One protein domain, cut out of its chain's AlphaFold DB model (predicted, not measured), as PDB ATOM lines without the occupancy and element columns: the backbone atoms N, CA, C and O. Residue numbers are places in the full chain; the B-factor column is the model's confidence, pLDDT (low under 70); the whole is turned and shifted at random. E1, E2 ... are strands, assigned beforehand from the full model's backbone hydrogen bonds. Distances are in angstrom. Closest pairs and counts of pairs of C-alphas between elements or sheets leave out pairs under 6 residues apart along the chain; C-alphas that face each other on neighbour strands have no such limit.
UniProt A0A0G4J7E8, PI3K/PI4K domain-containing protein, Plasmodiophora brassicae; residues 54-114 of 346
ATOM      1  N   ARG A  54      61.341 -24.666 -52.676       53.72
ATOM      2  CA  ARG A  54      61.241 -25.932 -53.423       53.72
ATOM      3  C   ARG A  54      59.995 -26.738 -53.034       53.72
ATOM      4  O   ARG A  54      59.566 -27.590 -53.803       53.72
ATOM      5  N   HIS A  55      59.415 -26.453 -51.865       64.00
ATOM      6  CA  HIS A  55      58.218 -27.103 -51.349       64.00
ATOM      7  C   HIS A  55      57.136 -26.082 -50.962       64.00
ATOM      8  O   HIS A  55      57.458 -25.026 -50.412       64.00
ATOM      9  N   PRO A  56      55.848 -26.378 -51.204       71.38
ATOM     10  CA  PRO A  56      54.759 -25.530 -50.735       71.38
ATOM     11  C   PRO A  56      54.807 -25.406 -49.205       71.38
ATOM     12  O   PRO A  56      54.885 -26.406 -48.493       71.38
ATOM     13  N   LEU A  57      54.780 -24.171 -48.699       82.81
ATOM     14  CA  LEU A  57      54.719 -23.888 -47.266       82.81
ATOM     15  C   LEU A  57      53.266 -23.941 -46.790       82.81
ATOM     16  O   LEU A  57      52.368 -23.486 -47.495       82.81
ATOM     17  N   TYR A  58      53.041 -24.454 -45.587       85.38
ATOM     18  CA  TYR A  58      51.731 -24.529 -44.942       85.38
ATOM     19  C   TYR A  58      51.836 -24.065 -43.488       85.38
ATOM     20  O   TYR A  58      52.922 -24.048 -42.901       85.38
ATOM     21  N   LEU A  59      50.703 -23.678 -42.898       86.44
ATOM     22  CA  LEU A  59      50.643 -23.417 -41.464       86.44
ATOM     23  C   LEU A  59      50.588 -24.758 -40.724       86.44
ATOM     24  O   LEU A  59      49.795 -25.612 -41.105       86.44
ATOM     25  N   PRO A  60      51.338 -24.963 -39.629       87.56
ATOM     26  CA  PRO A  60      51.239 -26.203 -38.857       87.56
ATOM     27  C   PRO A  60      49.814 -26.516 -38.376       87.56
ATOM     28  O   PRO A  60      49.449 -27.680 -38.255       87.56
ATOM     29  N   THR A  61      48.999 -25.483 -38.138       87.50
ATOM     30  CA  THR A  61      47.587 -25.607 -37.743       87.50
ATOM     31  C   THR A  61      46.641 -25.891 -38.917       87.50
ATOM     32  O   THR A  61      45.482 -26.222 -38.687       87.50
ATOM     33  N   ASP A  62      47.103 -25.767 -40.166       86.75
ATOM     34  CA  ASP A  62      46.316 -26.027 -41.373       86.75
ATOM     35  C   ASP A  62      47.194 -26.473 -42.549       86.75
ATOM     36  O   ASP A  62      47.794 -25.664 -43.261       86.75
ATOM     37  N   HIS A  63      47.214 -27.785 -42.777       85.19
ATOM     38  CA  HIS A  63      47.920 -28.425 -43.886       85.19
ATOM     39  C   HIS A  63      47.106 -28.446 -45.193       85.19
ATOM     40  O   HIS A  63      47.602 -28.899 -46.223       85.19
ATOM     41  N   THR A  64      45.850 -27.988 -45.175       84.62
ATOM     42  CA  THR A  64      44.954 -28.004 -46.345       84.62
ATOM     43  C   THR A  64      45.066 -26.743 -47.202       84.62
ATOM     44  O   THR A  64      44.473 -26.658 -48.281       84.62
ATOM     45  N   ALA A  65      45.845 -25.761 -46.747       82.69
ATOM     46  CA  ALA A  65      46.050 -24.505 -47.440       82.69
ATOM     47  C   ALA A  65      47.540 -24.153 -47.524       82.69
ATOM     48  O   ALA A  65      48.301 -24.305 -46.568       82.69
ATOM     49  N   GLN A  66      47.949 -23.660 -48.689       82.75
ATOM     50  CA  GLN A  66      49.303 -23.194 -48.938       82.75
ATOM     51  C   GLN A  66      49.435 -21.731 -48.514       82.75
ATOM     52  O   GLN A  66      48.606 -20.896 -48.880       82.75
ATOM     53  N   VAL A  67      50.509 -21.410 -47.796       82.38
ATOM     54  CA  VAL A  67      50.900 -20.032 -47.497       82.38
ATOM     55  C   VAL A  67      51.374 -19.369 -48.784       82.38
ATOM     56  O   VAL A  67      52.347 -19.801 -49.402       82.38
ATOM     57  N   VAL A  68      50.655 -18.326 -49.185       80.06
ATOM     58  CA  VAL A  68      50.993 -17.475 -50.328       80.06
ATOM     59  C   VAL A  68      51.886 -16.335 -49.867       80.06
ATOM     60  O   VAL A  68      52.908 -16.071 -50.492       80.06
ATOM     61  N   ASP A  69      51.490 -15.669 -48.781       74.75
ATOM     62  CA  ASP A  69      52.175 -14.484 -48.280       74.75
ATOM     63  C   ASP A  69      51.878 -14.232 -46.792       74.75
ATOM     64  O   ASP A  69      51.009 -14.871 -46.188       74.75
ATOM     65  N   ILE A  70      52.595 -13.276 -46.211       77.62
ATOM     66  CA  ILE A  70      52.373 -12.731 -44.875       77.62
ATOM     67  C   ILE A  70      51.863 -11.302 -45.036       77.62
ATOM     68  O   ILE A  70      52.485 -10.484 -45.709       77.62
ATOM     69  N   LEU A  71      50.758 -10.958 -44.378       74.94
ATOM     70  CA  LEU A  71      50.274  -9.582 -44.372       74.94
ATOM     71  C   LEU A  71      51.134  -8.754 -43.407       74.94
ATOM     72  O   LEU A  71      50.827  -8.620 -42.225       74.94
ATOM     73  N   VAL A  72      52.223  -8.183 -43.926       56.28
ATOM     74  CA  VAL A  72      53.275  -7.454 -43.186       56.28
ATOM     75  C   VAL A  72      52.802  -6.317 -42.254       56.28
ATOM     76  O   VAL A  72      53.485  -6.110 -41.257       56.28
ATOM     77  N   PRO A  73      51.671  -5.599 -42.455       58.94
ATOM     78  CA  PRO A  73      51.215  -4.603 -41.471       58.94
ATOM     79  C   PRO A  73      50.449  -5.203 -40.276       58.94
ATOM     80  O   PRO A  73      50.051  -4.481 -39.364       58.94
ATOM     81  N   THR A  74      50.193  -6.514 -40.273       57.78
ATOM     82  CA  THR A  74      49.401  -7.194 -39.234       57.78
ATOM     83  C   THR A  74      50.154  -7.724 -38.007       57.78
ATOM     84  O   THR A  74      49.453  -7.981 -37.024       57.78
ATOM     85  N   PRO A  75      51.502  -7.876 -37.982       64.25
ATOM     86  CA  PRO A  75      52.246  -8.221 -36.781       64.25
ATOM     87  C   PRO A  75      51.893  -7.299 -35.618       64.25
ATOM     88  O   PRO A  75      52.249  -6.122 -35.603       64.25
ATOM     89  N   LYS A  76      51.173  -7.841 -34.637       71.06
ATOM     90  CA  LYS A  76      50.756  -7.109 -33.440       71.06
ATOM     91  C   LYS A  76      51.312  -7.814 -32.208       71.06
ATOM     92  O   LYS A  76      50.988  -8.990 -32.010       71.06
ATOM     93  N   PRO A  77      52.129  -7.140 -31.378       73.62
ATOM     94  CA  PRO A  77      52.465  -7.677 -30.069       73.62
ATOM     95  C   PRO A  77      51.185  -7.766 -29.234       73.62
ATOM     96  O   PRO A  77      50.381  -6.833 -29.212       73.62
ATOM     97  N   LEU A  78      50.983  -8.899 -28.570       71.75
ATOM     98  CA  LEU A  78      49.859  -9.104 -27.665       71.75
ATOM     99  C   LEU A  78      50.279  -8.791 -26.229       71.75
ATOM    100  O   LEU A  78      51.434  -8.980 -25.846       71.75
ATOM    101  N   GLN A  79      49.338  -8.308 -25.422       66.75
ATOM    102  CA  GLN A  79      49.595  -8.059 -24.005       66.75
ATOM    103  C   GLN A  79      49.821  -9.398 -23.284       66.75
ATOM    104  O   GLN A  79      49.008 -10.309 -23.401       66.75
ATOM    105  N   SER A  80      50.929  -9.523 -22.551       63.12
ATOM    106  CA  SER A  80      51.218 -10.670 -21.684       63.12
ATOM    107  C   SER A  80      52.107 -10.237 -20.522       63.12
ATOM    108  O   SER A  80      52.947  -9.352 -20.679       63.12
ATOM    109  N   ALA A  81      51.925 -10.868 -19.362       53.34
ATOM    110  CA  ALA A  81      52.650 -10.544 -18.136       53.34
ATOM    111  C   ALA A  81      54.122 -10.999 -18.144       53.34
ATOM    112  O   ALA A  81      54.940 -10.408 -17.444       53.34
ATOM    113  N   ALA A  82      54.466 -12.042 -18.912       59.34
ATOM    114  CA  ALA A  82      55.787 -12.677 -18.845       59.34
ATOM    115  C   ALA A  82      56.588 -12.570 -20.148       59.34
ATOM    116  O   ALA A  82      57.753 -12.174 -20.134       59.34
ATOM    117  N   ARG A  83      55.994 -12.951 -21.284       66.00
ATOM    118  CA  ARG A  83      56.648 -12.906 -22.600       66.00
ATOM    119  C   ARG A  83      55.635 -12.503 -23.656       66.00
ATOM    120  O   ARG A  83      54.570 -13.101 -23.731       66.00
ATOM    121  N   VAL A  84      55.986 -11.516 -24.473       68.12
ATOM    122  CA  VAL A  84      55.089 -10.913 -25.467       68.12
ATOM    123  C   VAL A  84      54.892 -11.876 -26.651       68.12
ATOM    124  O   VAL A  84      55.845 -12.092 -27.405       68.12
ATOM    125  N   PRO A  85      53.696 -12.468 -26.841       76.94
ATOM    126  CA  PRO A  85      53.357 -13.184 -28.064       76.94
ATOM    127  C   PRO A  85      53.199 -12.182 -29.206       76.94
ATOM    128  O   PRO A  85      52.855 -11.020 -28.975       76.94
ATOM    129  N   PHE A  86      53.353 -12.633 -30.446       80.00
ATOM    130  CA  PHE A  86      53.015 -11.814 -31.607       80.00
ATOM    131  C   PHE A  86      51.991 -12.516 -32.498       80.00
ATOM    132  O   PHE A  86      52.086 -13.712 -32.773       80.00
ATOM    133  N   LEU A  87      50.982 -11.754 -32.912       83.75
ATOM    134  CA  LEU A  87      49.936 -12.157 -33.843       83.75
ATOM    135  C   LEU A  87      50.376 -11.815 -35.262       83.75
ATOM    136  O   LEU A  87      50.738 -10.671 -35.493       83.75
ATOM    137  N   VAL A  88      50.290 -12.749 -36.203       84.56
ATOM    138  CA  VAL A  88      50.592 -12.541 -37.626       84.56
ATOM    139  C   VAL A  88      49.429 -13.041 -38.467       84.56
ATOM    140  O   VAL A  88      48.883 -14.112 -38.201       84.56
ATOM    141  N   GLU A  89      49.060 -12.291 -39.499       85.81
ATOM    142  CA  GLU A  89      48.068 -12.722 -40.475       85.81
ATOM    143  C   GLU A  89      48.732 -13.247 -41.750       85.81
ATOM    144  O   GLU A  89      49.589 -12.597 -42.350       85.81
ATOM    145  N   PHE A  90      48.325 -14.444 -42.160       84.00
ATOM    146  CA  PHE A  90      48.817 -15.145 -43.338       84.00
ATOM    147  C   PHE A  90      47.761 -15.160 -44.428       84.00
ATOM    148  O   PHE A  90      46.577 -15.384 -44.162       84.00
ATOM    149  N   LEU A  91      48.224 -14.991 -45.661       82.50
ATOM    150  CA  LEU A  91      47.438 -15.144 -46.867       82.50
ATOM    151  C   LEU A  91      47.552 -16.587 -47.358       82.50
ATOM    152  O   LEU A  91      48.653 -17.077 -47.618       82.50
ATOM    153  N   LEU A  92      46.419 -17.270 -47.490       81.12
ATOM    154  CA  LEU A  92      46.361 -18.695 -47.788       81.12
ATOM    155  C   LEU A  92      45.595 -18.978 -49.073       81.12
ATOM    156  O   LEU A  92      44.540 -18.399 -49.327       81.12
ATOM    157  N   ARG A  93      46.087 -19.953 -49.835       79.19
ATOM    158  CA  ARG A  93      45.422 -20.513 -51.010       79.19
ATOM    159  C   ARG A  93      45.009 -21.947 -50.724       79.19
ATOM    160  O   ARG A  93      45.846 -22.767 -50.356       79.19
ATOM    161  N   SER A  94      43.728 -22.257 -50.913       77.69
ATOM    162  CA  SER A  94      43.248 -23.635 -50.772       77.69
ATOM    163  C   SER A  94      43.916 -24.545 -51.805       77.69
ATOM    164  O   SER A  94      43.914 -24.230 -52.995       77.69
ATOM    165  N   SER A  95      44.449 -25.688 -51.364       68.44
ATOM    166  CA  SER A  95      45.023 -26.698 -52.266       68.44
ATOM    167  C   SER A  95      43.960 -27.529 -52.997       68.44
ATOM    168  O   SER A  95      44.284 -28.251 -53.936       68.44
ATOM    169  N   ARG A  96      42.688 -27.421 -52.585       64.81
ATOM    170  CA  ARG A  96      41.546 -28.179 -53.128       64.81
ATOM    171  C   ARG A  96      40.816 -27.481 -54.280       64.81
ATOM    172  O   ARG A  96      39.898 -28.067 -54.847       64.81
ATOM    173  N   ALA A  97      41.173 -26.241 -54.615       57.72
ATOM    174  CA  ALA A  97      40.503 -25.504 -55.683       57.72
ATOM    175  C   ALA A  97      40.976 -25.986 -57.075       57.72
ATOM    176  O   ALA A  97      42.185 -26.076 -57.301       57.72
ATOM    177  N   PRO A  98      40.061 -26.278 -58.022       54.56
ATOM    178  CA  PRO A  98      40.435 -26.685 -59.375       54.56
ATOM    179  C   PRO A  98      41.192 -25.565 -60.104       54.56
ATOM    180  O   PRO A  98      40.804 -24.398 -60.046       54.56
ATOM    181  N   ALA A  99      42.247 -25.932 -60.838       53.19
ATOM    182  CA  ALA A  99      43.170 -25.009 -61.511       53.19
ATOM    183  C   ALA A  99      42.497 -24.026 -62.494       53.19
ATOM    184  O   ALA A  99      43.053 -22.969 -62.780       53.19
ATOM    185  N   ALA A 100      41.296 -24.343 -62.988       51.62
ATOM    186  CA  ALA A 100      40.522 -23.490 -63.893       51.62
ATOM    187  C   ALA A 100      39.780 -22.334 -63.184       51.62
ATOM    188  O   ALA A 100      39.408 -21.363 -63.833       51.62
ATOM    189  N   ALA A 101      39.611 -22.393 -61.857       52.62
ATOM    190  CA  ALA A 101      39.035 -21.323 -61.034       52.62
ATOM    191  C   ALA A 101      40.135 -20.478 -60.359       52.62
ATOM    192  O   ALA A 101      39.990 -20.021 -59.228       52.62
ATOM    193  N   ALA A 102      41.267 -20.288 -61.049       43.56
ATOM    194  CA  ALA A 102      42.469 -19.606 -60.563       43.56
ATOM    195  C   ALA A 102      42.317 -18.089 -60.314       43.56
ATOM    196  O   ALA A 102      43.301 -17.424 -59.993       43.56
ATOM    197  N   ALA A 103      41.092 -17.554 -60.328       50.56
ATOM    198  CA  ALA A 103      40.727 -16.478 -59.408       50.56
ATOM    199  C   ALA A 103      40.649 -17.087 -57.994       50.56
ATOM    200  O   ALA A 103      39.577 -17.317 -57.441       50.56
ATOM    201  N   ALA A 104      41.820 -17.479 -57.488       53.88
ATOM    202  CA  ALA A 104      41.998 -18.329 -56.327       53.88
ATOM    203  C   ALA A 104      41.171 -17.810 -55.150       53.88
ATOM    204  O   ALA A 104      41.277 -16.637 -54.797       53.88
ATOM    205  N   VAL A 105      40.385 -18.679 -54.511       56.88
ATOM    206  CA  VAL A 105      39.796 -18.367 -53.207       56.88
ATOM    207  C   VAL A 105      40.955 -18.218 -52.230       56.88
ATOM    208  O   VAL A 105      41.513 -19.194 -51.721       56.88
ATOM    209  N   VAL A 106      41.378 -16.973 -52.063       69.00
ATOM    210  CA  VAL A 106      42.387 -16.575 -51.107       69.00
ATOM    211  C   VAL A 106      41.664 -16.258 -49.805       69.00
ATOM    212  O   VAL A 106      40.691 -15.510 -49.785       69.00
ATOM    213  N   SER A 107      42.122 -16.866 -48.720       79.75
ATOM    214  CA  SER A 107      41.596 -16.640 -47.373       79.75
ATOM    215  C   SER A 107      42.705 -16.117 -46.475       79.75
ATOM    216  O   SER A 107      43.884 -16.296 -46.784       79.75
ATOM    217  N   THR A 108      42.343 -15.487 -45.364       84.44
ATOM    218  CA  THR A 108      43.320 -15.090 -44.351       84.44
ATOM    219  C   THR A 108      43.182 -15.932 -43.092       84.44
ATOM    220  O   THR A 108      42.094 -16.398 -42.731       84.44
ATOM    221  N   LYS A 109      44.311 -16.154 -42.418       87.06
ATOM    222  CA  LYS A 109      44.350 -16.747 -41.081       87.06
ATOM    223  C   LYS A 109      45.270 -15.966 -40.176       87.06
ATOM    224  O   LYS A 109      46.405 -15.671 -40.533       87.06
ATOM    225  N   GLN A 110      44.785 -15.704 -38.974       89.31
ATOM    226  CA  GLN A 110      45.556 -15.073 -37.921       89.31
ATOM    227  C   GLN A 110      46.138 -16.139 -36.994       89.31
ATOM    228  O   GLN A 110      45.418 -17.007 -36.499       89.31
ATOM    229  N   VAL A 111      47.443 -16.068 -36.764       89.50
ATOM    230  CA  VAL A 111      48.212 -17.041 -35.990       89.50
ATOM    231  C   VAL A 111      49.036 -16.308 -34.943       89.50
ATOM    232  O   VAL A 111      49.664 -15.293 -35.230       89.50
ATOM    233  N   ILE A 112      49.028 -16.818 -33.721       87.69
ATOM    234  CA  ILE A 112      49.790 -16.310 -32.590       87.69
ATOM    235  C   ILE A 112      51.020 -17.195 -32.411       87.69
ATOM    236  O   ILE A 112      50.917 -18.422 -32.346       87.69
ATOM    237  N   PHE A 113      52.178 -16.553 -32.288       84.19
ATOM    238  CA  PHE A 113      53.448 -17.179 -31.947       84.19
ATOM    239  C   PHE A 113      53.805 -16.846 -30.493       84.19
ATOM    240  O   PHE A 113      54.412 -15.805 -30.220       84.19
ATOM    241  N   PRO A 114      53.390 -17.685 -29.532       77.31
ATOM    242  CA  PRO A 114      53.814 -17.572 -28.145       77.31
ATOM    243  C   PRO A 114      55.326 -17.768 -28.001       77.31
ATOM    244  O   PRO A 114      55.937 -18.667 -28.587       77.31
TER     245      PRO A 114
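This is residues 54 to 114 of the 346 residues of the protein "PI3K/PI4K domain-containing protein" of Plasmodiophora brassicae (UniProt A0A0G4J7E8). Picture a long, twisted hairpin of two strands, E2 and E3, running along a narrow rod, with a bent strand, E1, beside one end of E2 to make a three-stranded sheet. The link between E2 and E3 sticks out at one end of the rod with residues 98 to 103, and the loop around Ala 81, from the link between E1 and E2, reaches to the other end. The printed part has 61 residues, with no named helix and three named strands, E1, E2 and E3 along the chain; the sheet's order is E1 E2 E3, all antiparallel. The class is all strand, though named strands hold 26 of the 61 residues, under half. The whole is loose, with a radius of gyration of the C-alphas of 13.9 A, and spans 49 by 20 by 18 A.

From the first printed residue, go to E1, residues 62 to 70, an edge strand that bends by 90 degrees at residue 65. After a long link you reach E2, residues 86 to 94, the inner strand. E1 and E2 form a hairpin, antiparallel at 112 degrees between their directions; look at C-alphas 65 and 94, which face each other at 4.4 A, and at N 66 and O 93, within hydrogen-bond range at 2.8 A. Within the link, residues 76 to 77 make a short antiparallel pairing with residues 86 to 87 of E2. The next edge strand is E3, residues 106 to 113, which forms a hairpin with E2, antiparallel at 150 degrees. Here C-alphas 87 and 112 face each other at 4.3 A, and N 90 and O 109 are 2.8 A apart, as are N 111 and O 88. E1, E2 and E3 are a meander, each strand the antiparallel neighbour of the one before, in a strongly twisted sheet.

Find C-alpha 62 at (46.316, -26.027, -41.373), where E1 begins; its first and last C-alphas are 15.0 A apart. E2 begins at C-alpha 86, at (53.015, -11.814, -31.607), and measures 24.5 A. E3 measures 22.1 A and ends at C-alpha 113, at (53.448, -17.179, -31.947).

The two C-alphas farthest apart are those of Ala 81 and Ala 100, 49.1 A. The printed part has no cut, and both links are long: 15 residues from E1 to E2 and 11 from E2 to E3. Residues 98 to 103 stand free. The mean pLDDT of the printed part is 72.7, and you will find values under 70 at residues 54 to 55, 72 to 75, 79 to 84 and 95 to 106.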